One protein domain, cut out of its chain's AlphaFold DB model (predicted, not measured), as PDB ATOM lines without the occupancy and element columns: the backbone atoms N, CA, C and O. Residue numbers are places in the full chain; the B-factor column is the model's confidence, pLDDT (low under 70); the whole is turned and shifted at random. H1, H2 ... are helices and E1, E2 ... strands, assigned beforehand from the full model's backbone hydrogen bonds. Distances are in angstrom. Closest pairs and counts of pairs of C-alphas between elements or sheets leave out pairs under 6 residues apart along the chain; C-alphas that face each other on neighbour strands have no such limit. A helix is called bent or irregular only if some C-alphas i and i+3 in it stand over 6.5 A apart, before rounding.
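AT A GLANCE: This is residues 20 to 124 of the 137 residues of the protein "Putative acetyltransferase NATA1-like protein" of Carex littledalei (UniProt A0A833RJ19). A long ribbon of two antiparallel strands, E1 and E3, runs through the middle, and the long helix H1 packs on it with its residues 24 to 32. The shorter helix H2 packs on the first part of H1, the four-residue H3 sits by the beginning of E3, and a wide loose loop with the lone strand E2 swings out from the ribbon, its residues 81 to 87 and 93 to 103 sticking out. The printed part has 105 residues, with three named helices and three named strands in the order H1, H2, E1, E2, H3, E3; the class is mixed, helices and strands, with under half of the residues in named elements. The whole is only just compact, close to loose, with a radius of gyration of the C-alphas of 15.1 A, and spans 37 by 36 by 20 A.

HOW THE PARTS SIT: E1, residues 69 to 76, and E3, residues 116 to 123, are antiparallel neighbours at 158 degrees between their directions. N 71 and O 121 are 2.8 A apart and N 118 and O 73 are 2.9 A apart, both within hydrogen-bond range. From H1, residues 22 to 39, the closest C-alphas to E3 are those of Leu 28 and Phe 120, 7.0 A apart. H2, residues 49 to 56, touches H1, and H1 touches H2 with residues 22 to 29 alone; the closest C-alphas are those of Val 25 and Asp 49, 6.0 A apart, and the lines are about perpendicular at 78 degrees. The closest C-alphas of H2 and E1 are those of Leu 56 and Thr 69, 5.7 A apart. H3, residues 104 to 107, is close to H1 but not clearly touching, with the C-alphas of Phe 27 and Phe 107 closest at 6.6 A. The closest C-alphas of H3 and E3 are those of Phe 107 and Ile 117, 5.3 A apart. E2, residues 91 to 95, pairs with no named strand and is apart from H1, H2, E1, H3 and E3. Every O i to N i+4 pair of H2 is within hydrogen-bond range, 12 of 14 are in H1, and H3 is too short for such a pair.

IN THESE COORDINATES: E1 is 22.9 A long from first to last C-alpha, beginning at (30.531, 31.853, -23.551), and E3 is 21.1 A long, ending at C-alpha 123, (25.688, 31.755, -22.055). H1 is 26.0 A long and begins at C-alpha 22, (39.205, 38.792, -26.885); it is irregular, with C-alphas 23 and 26 7.2 A apart. E2 measures 12.9 A, H2 10.4 A and H3 5.4 A.

THE WHOLE: The C-alphas farthest apart are those of Pro 60 and Pro 96, 45.5 A. The printed part has no cut. The links H2 to E1 and E1 to E2 are long, with 12 and 14 residues. The mean pLDDT of the printed part is 86.8; residues 81 to 87 and residue 111 are under 70.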
ATOM      1  N   ALA A  20      31.910  35.838 -29.283       91.81
ATOM      2  CA  ALA A  20      32.819  36.883 -28.841       91.81
ATOM      3  C   ALA A  20      34.279  36.432 -28.993       91.81
ATOM      4  O   ALA A  20      34.602  35.255 -28.826       91.81
ATOM      5  N   GLU A  21      35.153  37.392 -29.251       91.38
ATOM      6  CA  GLU A  21      36.605  37.263 -29.307       91.38
ATOM      7  C   GLU A  21      37.248  38.151 -28.228       91.38
ATOM      8  O   GLU A  21      36.592  39.048 -27.691       91.38
ATOM      9  N   PRO A  22      38.535  37.955 -27.884       92.81
ATOM     10  CA  PRO A  22      39.205  38.792 -26.885       92.81
ATOM     11  C   PRO A  22      39.170  40.298 -27.196       92.81
ATOM     12  O   PRO A  22      39.161  41.111 -26.274       92.81
ATOM     13  N   SER A  23      39.115  40.673 -28.478       91.62
ATOM     14  CA  SER A  23      38.951  42.058 -28.943       91.62
ATOM     15  C   SER A  23      37.611  42.683 -28.534       91.62
ATOM     16  O   SER A  23      37.516  43.906 -28.447       91.62
ATOM     17  N   ASP A  24      36.598  41.868 -28.225       92.56
ATOM     18  CA  ASP A  24      35.256  42.338 -27.873       92.56
ATOM     19  C   ASP A  24      35.107  42.720 -26.396       92.56
ATOM     20  O   ASP A  24      34.118  43.341 -26.003       92.56
ATOM     21  N   VAL A  25      36.074  42.343 -25.556       93.81
ATOM     22  CA  VAL A  25      35.969  42.437 -24.092       93.81
ATOM     23  C   VAL A  25      35.665  43.853 -23.619       93.81
ATOM     24  O   VAL A  25      34.838  44.024 -22.723       93.81
ATOM     25  N   HIS A  26      36.290  44.862 -24.228       92.81
ATOM     26  CA  HIS A  26      36.050  46.254 -23.857       92.81
ATOM     27  C   HIS A  26      34.577  46.648 -24.058       92.81
ATOM     28  O   HIS A  26      33.955  47.239 -23.169       92.81
ATOM     29  N   PHE A  27      33.990  46.265 -25.196       93.12
ATOM     30  CA  PHE A  27      32.584  46.536 -25.503       93.12
ATOM     31  C   PHE A  27      31.652  45.767 -24.561       93.12
ATOM     32  O   PHE A  27      30.686  46.339 -24.056       93.12
ATOM     33  N   LEU A  28      31.976  44.504 -24.249       94.06
ATOM     34  CA  LEU A  28      31.226  43.690 -23.286       94.06
ATOM     35  C   LEU A  28      31.222  44.319 -21.887       94.06
ATOM     36  O   LEU A  28      30.155  44.468 -21.290       94.06
ATOM     37  N   CYS A  29      32.383  44.736 -21.373       93.94
ATOM     38  CA  CYS A  29      32.490  45.439 -20.092       93.94
ATOM     39  C   CYS A  29      31.612  46.692 -20.062       93.94
ATOM     40  O   CYS A  29      30.846  46.894 -19.114       93.94
ATOM     41  N   ARG A  30      31.678  47.510 -21.119       93.44
ATOM     42  CA  ARG A  30      30.879  48.734 -21.230       93.44
ATOM     43  C   ARG A  30      29.377  48.434 -21.258       93.44
ATOM     44  O   ARG A  30      28.631  49.063 -20.511       93.44
ATOM     45  N   MET A  31      28.932  47.455 -22.047       93.75
ATOM     46  CA  MET A  31      27.516  47.070 -22.117       93.75
ATOM     47  C   MET A  31      26.999  46.464 -20.809       93.75
ATOM     48  O   MET A  31      25.866  46.746 -20.414       93.75
ATOM     49  N   ILE A  32      27.813  45.668 -20.103       93.62
ATOM     50  CA  ILE A  32      27.475  45.153 -18.766       93.62
ATOM     51  C   ILE A  32      27.258  46.318 -17.799       93.62
ATOM     52  O   ILE A  32      26.255  46.339 -17.085       93.62
ATOM     53  N   TYR A  33      28.154  47.307 -17.808       94.06
ATOM     54  CA  TYR A  33      28.024  48.490 -16.962       94.06
ATOM     55  C   TYR A  33      26.778  49.315 -17.315       94.06
ATOM     56  O   TYR A  33      25.990  49.629 -16.428       94.06
ATOM     57  N   GLN A  34      26.541  49.598 -18.601       92.88
ATOM     58  CA  GLN A  34      25.342  50.315 -19.062       92.88
ATOM     59  C   GLN A  34      24.047  49.587 -18.673       92.88
ATOM     60  O   GLN A  34      23.095  50.213 -18.206       92.88
ATOM     61  N   THR A  35      24.024  48.258 -18.798       92.75
ATOM     62  CA  THR A  35      22.886  47.428 -18.378       92.75
ATOM     63  C   THR A  35      22.671  47.516 -16.870       92.75
ATOM     64  O   THR A  35      21.539  47.651 -16.408       92.75
ATOM     65  N   ALA A  36      23.747  47.474 -16.087       93.81
ATOM     66  CA  ALA A  36      23.658  47.579 -14.640       93.81
ATOM     67  C   ALA A  36      23.238  48.972 -14.167       93.81
ATOM     68  O   ALA A  36      22.455  49.063 -13.224       93.81
ATOM     69  N   GLU A  37      23.702  50.047 -14.810       95.25
ATOM     70  CA  GLU A  37      23.232  51.418 -14.559       95.25
ATOM     71  C   GLU A  37      21.726  51.513 -14.813       95.25
ATOM     72  O   GLU A  37      20.967  51.913 -13.927       95.25
ATOM     73  N   PHE A  38      21.275  51.042 -15.982       94.06
ATOM     74  CA  PHE A  38      19.859  51.020 -16.349       94.06
ATOM     75  C   PHE A  38      19.003  50.245 -15.334       94.06
ATOM     76  O   PHE A  38      17.917  50.689 -14.961       94.06
ATOM     77  N   GLN A  39      19.509  49.115 -14.835       94.69
ATOM     78  CA  GLN A  39      18.818  48.274 -13.853       94.69
ATOM     79  C   GLN A  39      19.040  48.705 -12.391       94.69
ATOM     80  O   GLN A  39      18.455  48.105 -11.490       94.69
ATOM     81  N   ARG A  40      19.854  49.740 -12.124       95.56
ATOM     82  CA  ARG A  40      20.289  50.170 -10.776       95.56
ATOM     83  C   ARG A  40      21.014  49.076  -9.971       95.56
ATOM     84  O   ARG A  40      20.914  49.011  -8.745       95.56
ATOM     85  N   LEU A  41      21.773  48.230 -10.659       95.12
ATOM     86  CA  LEU A  41      22.532  47.102 -10.107       95.12
ATOM     87  C   LEU A  41      24.053  47.316 -10.155       95.12
ATOM     88  O   LEU A  41      24.812  46.364 -10.018       95.12
ATOM     89  N   THR A  42      24.524  48.550 -10.327       93.31
ATOM     90  CA  THR A  42      25.964  48.867 -10.451       93.31
ATOM     91  C   THR A  42      26.790  48.421  -9.253       93.31
ATOM     92  O   THR A  42      27.915  47.968  -9.415       93.31
ATOM     93  N   HIS A  43      26.202  48.440  -8.058       91.06
ATOM     94  CA  HIS A  43      26.812  47.924  -6.831       91.06
ATOM     95  C   HIS A  43      27.098  46.408  -6.855       91.06
ATOM     96  O   HIS A  43      27.869  45.926  -6.029       91.06
ATOM     97  N   LEU A  44      26.480  45.654  -7.773       91.44
ATOM     98  CA  LEU A  44      26.721  44.222  -7.982       91.44
ATOM     99  C   LEU A  44      27.718  43.951  -9.115       91.44
ATOM    100  O   LEU A  44      28.112  42.803  -9.317       91.44
ATOM    101  N   VAL A  45      28.121  44.976  -9.871       88.44
ATOM    102  CA  VAL A  45      29.054  44.813 -10.985       88.44
ATOM    103  C   VAL A  45      30.483  44.933 -10.485       88.44
ATOM    104  O   VAL A  45      30.944  46.000 -10.098       88.44
ATOM    105  N   SER A  46      31.209  43.823 -10.568       87.31
ATOM    106  CA  SER A  46      32.660  43.764 -10.370       87.31
ATOM    107  C   SER A  46      33.410  43.376 -11.649       87.31
ATOM    108  O   SER A  46      34.581  42.999 -11.590       87.31
ATOM    109  N   ALA A  47      32.728  43.394 -12.799       86.25
ATOM    110  CA  ALA A  47      33.306  43.002 -14.076       86.25
ATOM    111  C   ALA A  47      34.359  44.030 -14.520       86.25
ATOM    112  O   ALA A  47      34.060  45.200 -14.734       86.25
ATOM    113  N   THR A  48      35.597  43.564 -14.647       91.88
ATOM    114  CA  THR A  48      36.727  44.260 -15.278       91.88
ATOM    115  C   THR A  48      37.126  43.535 -16.560       91.88
ATOM    116  O   THR A  48      36.893  42.325 -16.667       91.88
ATOM    117  N   ASP A  49      37.811  44.219 -17.481       92.00
ATOM    118  CA  ASP A  49      38.317  43.615 -18.723       92.00
ATOM    119  C   ASP A  49      39.133  42.345 -18.428       92.00
ATOM    120  O   ASP A  49      38.897  41.293 -19.021       92.00
ATOM    121  N   SER A  50      40.015  42.386 -17.421       92.69
ATOM    122  CA  SER A  50      40.793  41.218 -16.986       92.69
ATOM    123  C   SER A  50      39.928  40.061 -16.483       92.69
ATOM    124  O   SER A  50      40.210  38.901 -16.785       92.69
ATOM    125  N   SER A  51      38.864  40.356 -15.726       91.44
ATOM    126  CA  SER A  51      37.966  39.316 -15.212       91.44
ATOM    127  C   SER A  51      37.139  38.672 -16.327       91.44
ATOM    128  O   SER A  51      36.959  37.454 -16.319       91.44
ATOM    129  N   LEU A  52      36.692  39.462 -17.312       92.56
ATOM    130  CA  LEU A  52      35.975  38.952 -18.477       92.56
ATOM    131  C   LEU A  52      36.895  38.129 -19.374       92.56
ATOM    132  O   LEU A  52      36.499  37.034 -19.758       92.56
ATOM    133  N   ILE A  53      38.130  38.582 -19.630       94.38
ATOM    134  CA  ILE A  53      39.128  37.798 -20.376       94.38
ATOM    135  C   ILE A  53      39.319  36.431 -19.729       94.38
ATOM    136  O   ILE A  53      39.169  35.409 -20.393       94.38
ATOM    137  N   SER A  54      39.588  36.403 -18.422       91.38
ATOM    138  CA  SER A  54      39.820  35.145 -17.710       91.38
ATOM    139  C   SER A  54      38.590  34.231 -17.680       91.38
ATOM    140  O   SER A  54      38.751  33.020 -17.546       91.38
ATOM    141  N   THR A  55      37.380  34.792 -17.753       90.69
ATOM    142  CA  THR A  55      36.123  34.033 -17.672       90.69
ATOM    143  C   THR A  55      35.685  33.493 -19.031       90.69
ATOM    144  O   THR A  55      35.202  32.367 -19.104       90.69
ATOM    145  N   LEU A  56      35.827  34.293 -20.091       91.81
ATOM    146  CA  LEU A  56      35.333  33.991 -21.439       91.81
ATOM    147  C   LEU A  56      36.388  33.320 -22.325       91.81
ATOM    148  O   LEU A  56      36.039  32.565 -23.228       91.81
ATOM    149  N   PHE A  57      37.671  33.577 -22.062       93.12
ATOM    150  CA  PHE A  57      38.795  33.102 -22.874       93.12
ATOM    151  C   PHE A  57      39.844  32.391 -22.003       93.12
ATOM    152  O   PHE A  57      40.989  32.846 -21.907       93.12
ATOM    153  N   PRO A  58      39.477  31.281 -21.330       90.69
ATOM    154  CA  PRO A  58      40.418  30.523 -20.518       90.69
ATOM    155  C   PRO A  58      41.548  29.940 -21.376       90.69
ATOM    156  O   PRO A  58      41.377  29.650 -22.560       90.69
ATOM    157  N   SER A  59      42.709  29.735 -20.754       90.25
ATOM    158  CA  SER A  59      43.842  29.032 -21.356       90.25
ATOM    159  C   SER A  59      44.130  27.760 -20.548       90.25
ATOM    160  O   SER A  59      44.437  27.875 -19.358       90.25
ATOM    161  N   PRO A  60      44.019  26.553 -21.143       91.12
ATOM    162  CA  PRO A  60      43.727  26.278 -22.557       91.12
ATOM    163  C   PRO A  60      42.273  26.604 -22.962       91.12
ATOM    164  O   PRO A  60      41.383  26.549 -22.110       91.12
ATOM    165  N   PRO A  61      42.019  26.914 -24.253       89.00
ATOM    166  CA  PRO A  61      40.682  27.251 -24.733       89.00
ATOM    167  C   PRO A  61      39.728  26.063 -24.589       89.00
ATOM    168  O   PRO A  61      40.077  24.921 -24.892       89.00
ATOM    169  N   LEU A  62      38.506  26.349 -24.142       87.38
ATOM    170  CA  LEU A  62      37.423  25.375 -24.028       87.38
ATOM    171  C   LEU A  62      36.489  25.476 -25.244       87.38
ATOM    172  O   LEU A  62      36.328  26.569 -25.790       87.38
ATOM    173  N   PRO A  63      35.834  24.378 -25.664       85.25
ATOM    174  CA  PRO A  63      34.809  24.456 -26.696       85.25
ATOM    175  C   PRO A  63      33.656  25.384 -26.267       85.25
ATOM    176  O   PRO A  63      33.349  25.464 -25.069       85.25
ATOM    177  N   PRO A  64      32.974  26.053 -27.214       82.69
ATOM    178  CA  PRO A  64      31.839  26.908 -26.888       82.69
ATOM    179  C   PRO A  64      30.768  26.176 -26.073       82.69
ATOM    180  O   PRO A  64      30.491  25.000 -26.306       82.69
ATOM    181  N   PHE A  65      30.158  26.884 -25.122       85.44
ATOM    182  CA  PHE A  65      29.107  26.399 -24.215       85.44
ATOM    183  C   PHE A  65      29.521  25.321 -23.196       85.44
ATOM    184  O   PHE A  65      28.689  24.900 -22.396       85.44
ATOM    185  N   PHE A  66      30.795  24.915 -23.143       84.75
ATOM    186  CA  PHE A  66      31.327  24.093 -22.039       84.75
ATOM    187  C   PHE A  66      31.707  24.930 -20.809       84.75
ATOM    188  O   PHE A  66      31.851  24.404 -19.707       84.75
ATOM    189  N   SER A  67      31.843  26.240 -20.991       85.62
ATOM    190  CA  SER A  67      32.038  27.238 -19.939       85.62
ATOM    191  C   SER A  67      31.280  28.517 -20.303       85.62
ATOM    192  O   SER A  67      30.514  28.523 -21.273       85.62
ATOM    193  N   CYS A  68      31.458  29.587 -19.522       89.19
ATOM    194  CA  CYS A  68      30.872  30.883 -19.852       89.19
ATOM    195  C   CYS A  68      31.296  31.292 -21.269       89.19
ATOM    196  O   CYS A  68      32.480  31.404 -21.564       89.19
ATOM    197  N   THR A  69      30.321  31.464 -22.155       91.81
ATOM    198  CA  THR A  69      30.531  31.853 -23.551       91.81
ATOM    199  C   THR A  69      29.722  33.107 -23.813       91.81
ATOM    200  O   THR A  69      28.566  33.169 -23.403       91.81
ATOM    201  N   SER A  70      30.286  34.084 -24.513       93.38
ATOM    202  CA  SER A  70      29.537  35.267 -24.938       93.38
ATOM    203  C   SER A  70      29.280  35.230 -26.437       93.38
ATOM    204  O   SER A  70      30.146  34.836 -27.222       93.38
ATOM    205  N   LEU A  71      28.084  35.654 -26.826       93.75
ATOM    206  CA  LEU A  71      27.738  36.009 -28.195       93.75
ATOM    207  C   LEU A  71      27.648  37.527 -28.287       93.75
ATOM    208  O   LEU A  71      27.141  38.163 -27.365       93.75
ATOM    209  N   VAL A  72      28.110  38.091 -29.393       93.50
ATOM    210  CA  VAL A  72      28.003  39.521 -29.707       93.50
ATOM    211  C   VAL A  72      27.132  39.698 -30.941       93.50
ATOM    212  O   VAL A  72      27.201  38.898 -31.876       93.50
ATOM    213  N   LEU A  73      26.292  40.728 -30.923       93.06
ATOM    214  CA  LEU A  73      25.408  41.085 -32.023       93.06
ATOM    215  C   LEU A  73      26.028  42.224 -32.824       93.06
ATOM    216  O   LEU A  73      26.159  43.343 -32.324       93.06
ATOM    217  N   TYR A  74      26.354  41.925 -34.074       90.81
ATOM    218  CA  TYR A  74      26.825  42.893 -35.048       90.81
ATOM    219  C   TYR A  74      25.655  43.429 -35.858       90.81
ATOM    220  O   TYR A  74      24.825  42.651 -36.325       90.81
ATOM    221  N   LEU A  75      25.604  44.745 -36.038       90.38
ATOM    222  CA  LEU A  75      24.707  45.388 -36.987       90.38
ATOM    223  C   LEU A  75      25.506  45.940 -38.162       90.38
ATOM    224  O   LEU A  75      26.530  46.587 -37.955       90.38
ATOM    225  N   SER A  76      25.013  45.705 -39.375       88.00
ATOM    226  CA  SER A  76      25.525  46.304 -40.608       88.00
ATOM    227  C   SER A  76      24.393  46.904 -41.432       88.00
ATOM    228  O   SER A  76      23.277  46.379 -41.474       88.00
ATOM    229  N   PHE A  77      24.698  47.996 -42.128       86.25
ATOM    230  CA  PHE A  77      23.812  48.621 -43.115       86.25
ATOM    231  C   PHE A  77      24.108  48.159 -44.547       86.25
ATOM    232  O   PHE A  77      23.428  48.558 -45.491       86.25
ATOM    233  N   THR A  78      25.123  47.309 -44.722       83.69
ATOM    234  CA  THR A  78      25.475  46.692 -46.001       83.69
ATOM    235  C   THR A  78      25.217  45.192 -45.942       83.69
ATOM    236  O   THR A  78      25.235  44.588 -44.871       83.69
ATOM    237  N   SER A  79      24.926  44.577 -47.090       79.19
ATOM    238  CA  SER A  79      24.713  43.131 -47.142       79.19
ATOM    239  C   SER A  79      25.996  42.380 -46.762       79.19
ATOM    240  O   SER A  79      27.056  42.748 -47.281       79.19
ATOM    241  N   PRO A  80      25.918  41.304 -45.958       73.56
ATOM    242  CA  PRO A  80      27.082  40.492 -45.621       73.56
ATOM    243  C   PRO A  80      27.802  40.011 -46.883       73.56
ATOM    244  O   PRO A  80      27.190  39.443 -47.788       73.56
ATOM    245  N   SER A  81      29.117  40.238 -46.944       64.31
ATOM    246  CA  SER A  81      29.918  39.969 -48.146       64.31
ATOM    247  C   SER A  81      30.165  38.478 -48.405       64.31
ATOM    248  O   SER A  81      30.504  38.108 -49.529       64.31
ATOM    249  N   VAL A  82      30.018  37.603 -47.399       59.72
ATOM    250  CA  VAL A  82      30.325  36.170 -47.536       59.72
ATOM    251  C   VAL A  82      29.422  35.331 -46.627       59.72
ATOM    252  O   VAL A  82      29.337  35.624 -45.433       59.72
ATOM    253  N   PRO A  83      28.830  34.224 -47.116       54.62
ATOM    254  CA  PRO A  83      28.367  33.159 -46.243       54.62
ATOM    255  C   PRO A  83      29.607  32.448 -45.686       54.62
ATOM    256  O   PRO A  83      30.061  31.433 -46.212       54.62
ATOM    257  N   SER A  84      30.212  33.008 -44.636       53.03
ATOM    258  CA  SER A  84      31.060  32.203 -43.755       53.03
ATOM    259  C   SER A  84      30.207  31.022 -43.266       53.03
ATOM    260  O   SER A  84      28.983  31.177 -43.187       53.03
ATOM    261  N   PRO A  85      30.765  29.835 -42.970       54.91
ATOM    262  CA  PRO A  85      30.039  28.798 -42.240       54.91
ATOM    263  C   PRO A  85      29.690  29.329 -40.840       54.91
ATOM    264  O   PRO A  85      30.343  29.025 -39.845       54.91
ATOM    265  N   GLN A  86      28.686  30.202 -40.777       60.97
ATOM    266  CA  GLN A  86      28.244  30.860 -39.571       60.97
ATOM    267  C   GLN A  86      27.426  29.845 -38.784       60.97
ATOM    268  O   GLN A  86      26.482  29.236 -39.286       60.97
ATOM    269  N   THR A  87      27.806  29.658 -37.526       68.69
ATOM    270  CA  THR A  87      27.062  28.829 -36.575       68.69
ATOM    271  C   THR A  87      25.676  29.412 -36.283       68.69
ATOM    272  O   THR A  87      24.779  28.687 -35.860       68.69
ATOM    273  N   PHE A  88      25.487  30.711 -36.530       81.44
ATOM    274  CA  PHE A  88      24.260  31.442 -36.243       81.44
ATOM    275  C   PHE A  88      23.672  32.066 -37.509       81.44
ATOM    276  O   PHE A  88      24.390  32.392 -38.448       81.44
ATOM    277  N   SER A  89      22.349  32.222 -37.537       84.69
ATOM    278  CA  SER A  89      21.642  32.795 -38.683       84.69
ATOM    279  C   SER A  89      21.674  34.320 -38.660       84.69
ATOM    280  O   SER A  89      21.262  34.937 -37.677       84.69
ATOM    281  N   VAL A  90      22.076  34.921 -39.781       88.12
ATOM    282  CA  VAL A  90      21.893  36.355 -40.025       88.12
ATOM    283  C   VAL A  90      20.411  36.660 -40.199       88.12
ATOM    284  O   VAL A  90      19.709  35.979 -40.949       88.12
ATOM    285  N   THR A  91      19.937  37.707 -39.530       89.69
ATOM    286  CA  THR A  91      18.561  38.195 -39.675       89.69
ATOM    287  C   THR A  91      18.567  39.594 -40.269       89.69
ATOM    288  O   THR A  91      19.342  40.442 -39.847       89.69
ATOM    289  N   GLN A  92      17.677  39.852 -41.223       91.56
ATOM    290  CA  GLN A  92      17.448  41.193 -41.760       91.56
ATOM    291  C   GLN A  92      16.162  41.783 -41.182       91.56
ATOM    292  O   GLN A  92      15.162  41.076 -41.023       91.56
ATOM    293  N   PHE A  93      16.164  43.081 -40.902       89.75
ATOM    294  CA  PHE A  93      14.961  43.820 -40.532       89.75
ATOM    295  C   PHE A  93      15.028  45.256 -41.048       89.75
ATOM    296  O   PHE A  93      16.100  45.783 -41.337       89.75
ATOM    297  N   SER A  94      13.864  45.887 -41.181       90.75
ATOM    298  CA  SER A  94      13.759  47.269 -41.646       90.75
ATOM    299  C   SER A  94      13.485  48.197 -40.472       90.75
ATOM    300  O   SER A  94      12.498  48.020 -39.755       90.75
ATOM    301  N   LEU A  95      14.330  49.207 -40.294       87.12
ATOM    302  CA  LEU A  95      14.067  50.308 -39.377       87.12
ATOM    303  C   LEU A  95      13.122  51.312 -40.052       87.12
ATOM    304  O   LEU A  95      13.397  51.717 -41.182       87.12
ATOM    305  N   PRO A  96      12.028  51.741 -39.394       86.00
ATOM    306  CA  PRO A  96      11.073  52.689 -39.977       86.00
ATOM    307  C   PRO A  96      11.642  54.112 -40.104       86.00
ATOM    308  O   PRO A  96      11.105  54.922 -40.853       86.00
ATOM    309  N   SER A  97      12.704  54.416 -39.358       85.00
ATOM    310  CA  SER A  97      13.409  55.697 -39.342       85.00
ATOM    311  C   SER A  97      14.835  55.503 -38.814       85.00
ATOM    312  O   SER A  97      15.046  54.588 -38.011       85.00
ATOM    313  N   PRO A  98      15.795  56.370 -39.181       82.50
ATOM    314  CA  PRO A  98      17.127  56.361 -38.583       82.50
ATOM    315  C   PRO A  98      17.070  56.527 -37.060       82.50
ATOM    316  O   PRO A  98      16.262  57.303 -36.542       82.50
ATOM    317  N   ILE A  99      17.935  55.806 -36.346       83.81
ATOM    318  CA  ILE A  99      18.113  55.929 -34.896       83.81
ATOM    319  C   ILE A  99      19.448  56.628 -34.660       83.81
ATOM    320  O   ILE A  99      20.477  56.164 -35.140       83.81
ATOM    321  N   THR A 100      19.436  57.743 -33.932       85.69
ATOM    322  CA  THR A 100      20.664  58.421 -33.502       85.69
ATOM    323  C   THR A 100      21.082  57.878 -32.141       85.69
ATOM    324  O   THR A 100      20.373  58.091 -31.157       85.69
ATOM    325  N   ASP A 101      22.227  57.197 -32.081       84.69
ATOM    326  CA  ASP A 101      22.840  56.749 -30.829       84.69
ATOM    327  C   ASP A 101      24.017  57.672 -30.469       84.69
ATOM    328  O   ASP A 101      25.009  57.712 -31.198       84.69
ATOM    329  N   PRO A 102      23.952  58.426 -29.354       87.81
ATOM    330  CA  PRO A 102      25.052  59.296 -28.937       87.81
ATOM    331  C   PRO A 102      26.354  58.537 -28.630       87.81
ATOM    332  O   PRO A 102      27.412  59.161 -28.618       87.81
ATOM    333  N   ASN A 103      26.288  57.223 -28.392       86.62
ATOM    334  CA  ASN A 103      27.440  56.379 -28.085       86.62
ATOM    335  C   ASN A 103      27.866  55.492 -29.268       86.62
ATOM    336  O   ASN A 103      28.695  54.607 -29.077       86.62
ATOM    337  N   GLU A 104      27.343  55.703 -30.482       85.00
ATOM    338  CA  GLU A 104      27.647  54.864 -31.656       85.00
ATOM    339  C   GLU A 104      29.159  54.682 -31.872       85.00
ATOM    340  O   GLU A 104      29.645  53.569 -32.074       85.00
ATOM    341  N   ALA A 105      29.922  55.774 -31.751       86.75
ATOM    342  CA  ALA A 105      31.370  55.771 -31.942       86.75
ATOM    343  C   ALA A 105      32.120  54.887 -30.929       86.75
ATOM    344  O   ALA A 105      33.180  54.354 -31.252       86.75
ATOM    345  N   ASP A 106      31.571  54.699 -29.724       89.94
ATOM    346  CA  ASP A 106      32.156  53.839 -28.693       89.94
ATOM    347  C   ASP A 106      31.965  52.343 -28.983       89.94
ATOM    348  O   ASP A 106      32.629  51.518 -28.356       89.94
ATOM    349  N   PHE A 107      31.061  51.995 -29.903       89.56
ATOM    350  CA  PHE A 107      30.718  50.622 -30.283       89.56
ATOM    351  C   PHE A 107      31.007  50.315 -31.755       89.56
ATOM    352  O   PHE A 107      30.602  49.265 -32.266       89.56
ATOM    353  N   ALA A 108      31.730  51.208 -32.432       88.12
ATOM    354  CA  ALA A 108      32.243  50.958 -33.765       88.12
ATOM    355  C   ALA A 108      33.131  49.706 -33.740       88.12
ATOM    356  O   ALA A 108      34.099  49.610 -32.980       88.12
ATOM    357  N   SER A 109      32.777  48.727 -34.565       79.69
ATOM    358  CA  SER A 109      33.489  47.461 -34.619       79.69
ATOM    359  C   SER A 109      34.947  47.665 -35.049       79.69
ATOM    360  O   SER A 109      35.201  48.356 -36.042       79.69
ATOM    361  N   PRO A 110      35.906  46.964 -34.417       70.88
ATOM    362  CA  PRO A 110      37.297  46.965 -34.860       70.88
ATOM    363  C   PRO A 110      37.487  46.331 -36.249       70.88
ATOM    364  O   PRO A 110      38.523  46.541 -36.873       70.88
ATOM    365  N   LEU A 111      36.499  45.575 -36.748       66.56
ATOM    366  CA  LEU A 111      36.511  44.999 -38.097       66.56
ATOM    367  C   LEU A 111      36.259  46.041 -39.202       66.56
ATOM    368  O   LEU A 111      36.528  45.749 -40.361       66.56
ATOM    369  N   GLY A 112      35.779  47.245 -38.866       71.94
ATOM    370  CA  GLY A 112      35.489  48.297 -39.844       71.94
ATOM    371  C   GLY A 112      34.161  48.115 -40.592       71.94
ATOM    372  O   GLY A 112      33.225  47.488 -40.093       71.94
ATOM    373  N   ASP A 113      34.059  48.721 -41.777       70.81
ATOM    374  CA  ASP A 113      32.925  48.611 -42.717       70.81
ATOM    375  C   ASP A 113      31.551  49.078 -42.197       70.81
ATOM    376  O   ASP A 113      30.505  48.669 -42.698       70.81
ATOM    377  N   GLY A 114      31.537  49.960 -41.195       76.94
ATOM    378  CA  GLY A 114      30.294  50.485 -40.618       76.94
ATOM    379  C   GLY A 114      29.548  49.479 -39.740       76.94
ATOM    380  O   GLY A 114      28.362  49.665 -39.476       76.94
ATOM    381  N   HIS A 115      30.228  48.420 -39.288       83.19
ATOM    382  CA  HIS A 115      29.663  47.494 -38.317       83.19
ATOM    383  C   HIS A 115      29.634  48.118 -36.921       83.19
ATOM    384  O   HIS A 115      30.625  48.696 -36.467       83.19
ATOM    385  N   VAL A 116      28.530  47.919 -36.209       90.31
ATOM    386  CA  VAL A 116      28.356  48.367 -34.823       90.31
ATOM    387  C   VAL A 116      28.046  47.167 -33.938       90.31
ATOM    388  O   VAL A 116      27.250  46.301 -34.306       90.31
ATOM    389  N   ILE A 117      28.665  47.110 -32.760       91.88
ATOM    390  CA  ILE A 117      28.330  46.120 -31.734       91.88
ATOM    391  C   ILE A 117      27.109  46.636 -30.971       91.88
ATOM    392  O   ILE A 117      27.208  47.584 -30.199       91.88
ATOM    393  N   ALA A 118      25.949  46.015 -31.183       92.19
ATOM    394  CA  ALA A 118      24.673  46.502 -30.647       92.19
ATOM    395  C   ALA A 118      24.153  45.711 -29.442       92.19
ATOM    396  O   ALA A 118      23.198  46.122 -28.785       92.19
ATOM    397  N   GLY A 119      24.761  44.569 -29.132       93.06
ATOM    398  CA  GLY A 119      24.379  43.800 -27.960       93.06
ATOM    399  C   GLY A 119      25.263  42.592 -27.723       93.06
ATOM    400  O   GLY A 119      26.123  42.246 -28.535       93.06
ATOM    401  N   PHE A 120      25.009  41.926 -26.604       94.69
ATOM    402  CA  PHE A 120      25.665  40.678 -26.260       94.69
ATOM    403  C   PHE A 120      24.727  39.750 -25.487       94.69
ATOM    404  O   PHE A 120      23.731  40.177 -24.901       94.69
ATOM    405  N   MET A 121      25.068  38.466 -25.469       92.94
ATOM    406  CA  MET A 121      24.411  37.443 -24.667       92.94
ATOM    407  C   MET A 121      25.473  36.603 -23.971       92.94
ATOM    408  O   MET A 121      26.344  36.044 -24.631       92.94
ATOM    409  N   ASN A 122      25.376  36.472 -22.647       90.25
ATOM    410  CA  ASN A 122      26.199  35.532 -21.891       90.25
ATOM    411  C   ASN A 122      25.468  34.197 -21.744       90.25
ATOM    412  O   ASN A 122      24.353  34.126 -21.230       90.25
ATOM    413  N   CYS A 123      26.135  33.129 -22.157       88.88
ATOM    414  CA  CYS A 123      25.688  31.755 -22.055       88.88
ATOM    415  C   CYS A 123      26.536  31.047 -20.998       88.88
ATOM    416  O   CYS A 123      27.687  30.683 -21.242       88.88
ATOM    417  N   THR A 124      25.973  30.843 -19.812       84.94
ATOM    418  CA  THR A 124      26.614  30.067 -18.747       84.94
ATOM    419  C   THR A 124      25.972  28.684 -18.670       84.94
ATOM    420  O   THR A 124      24.782  28.607 -18.345       84.94
TER     421      THR A 124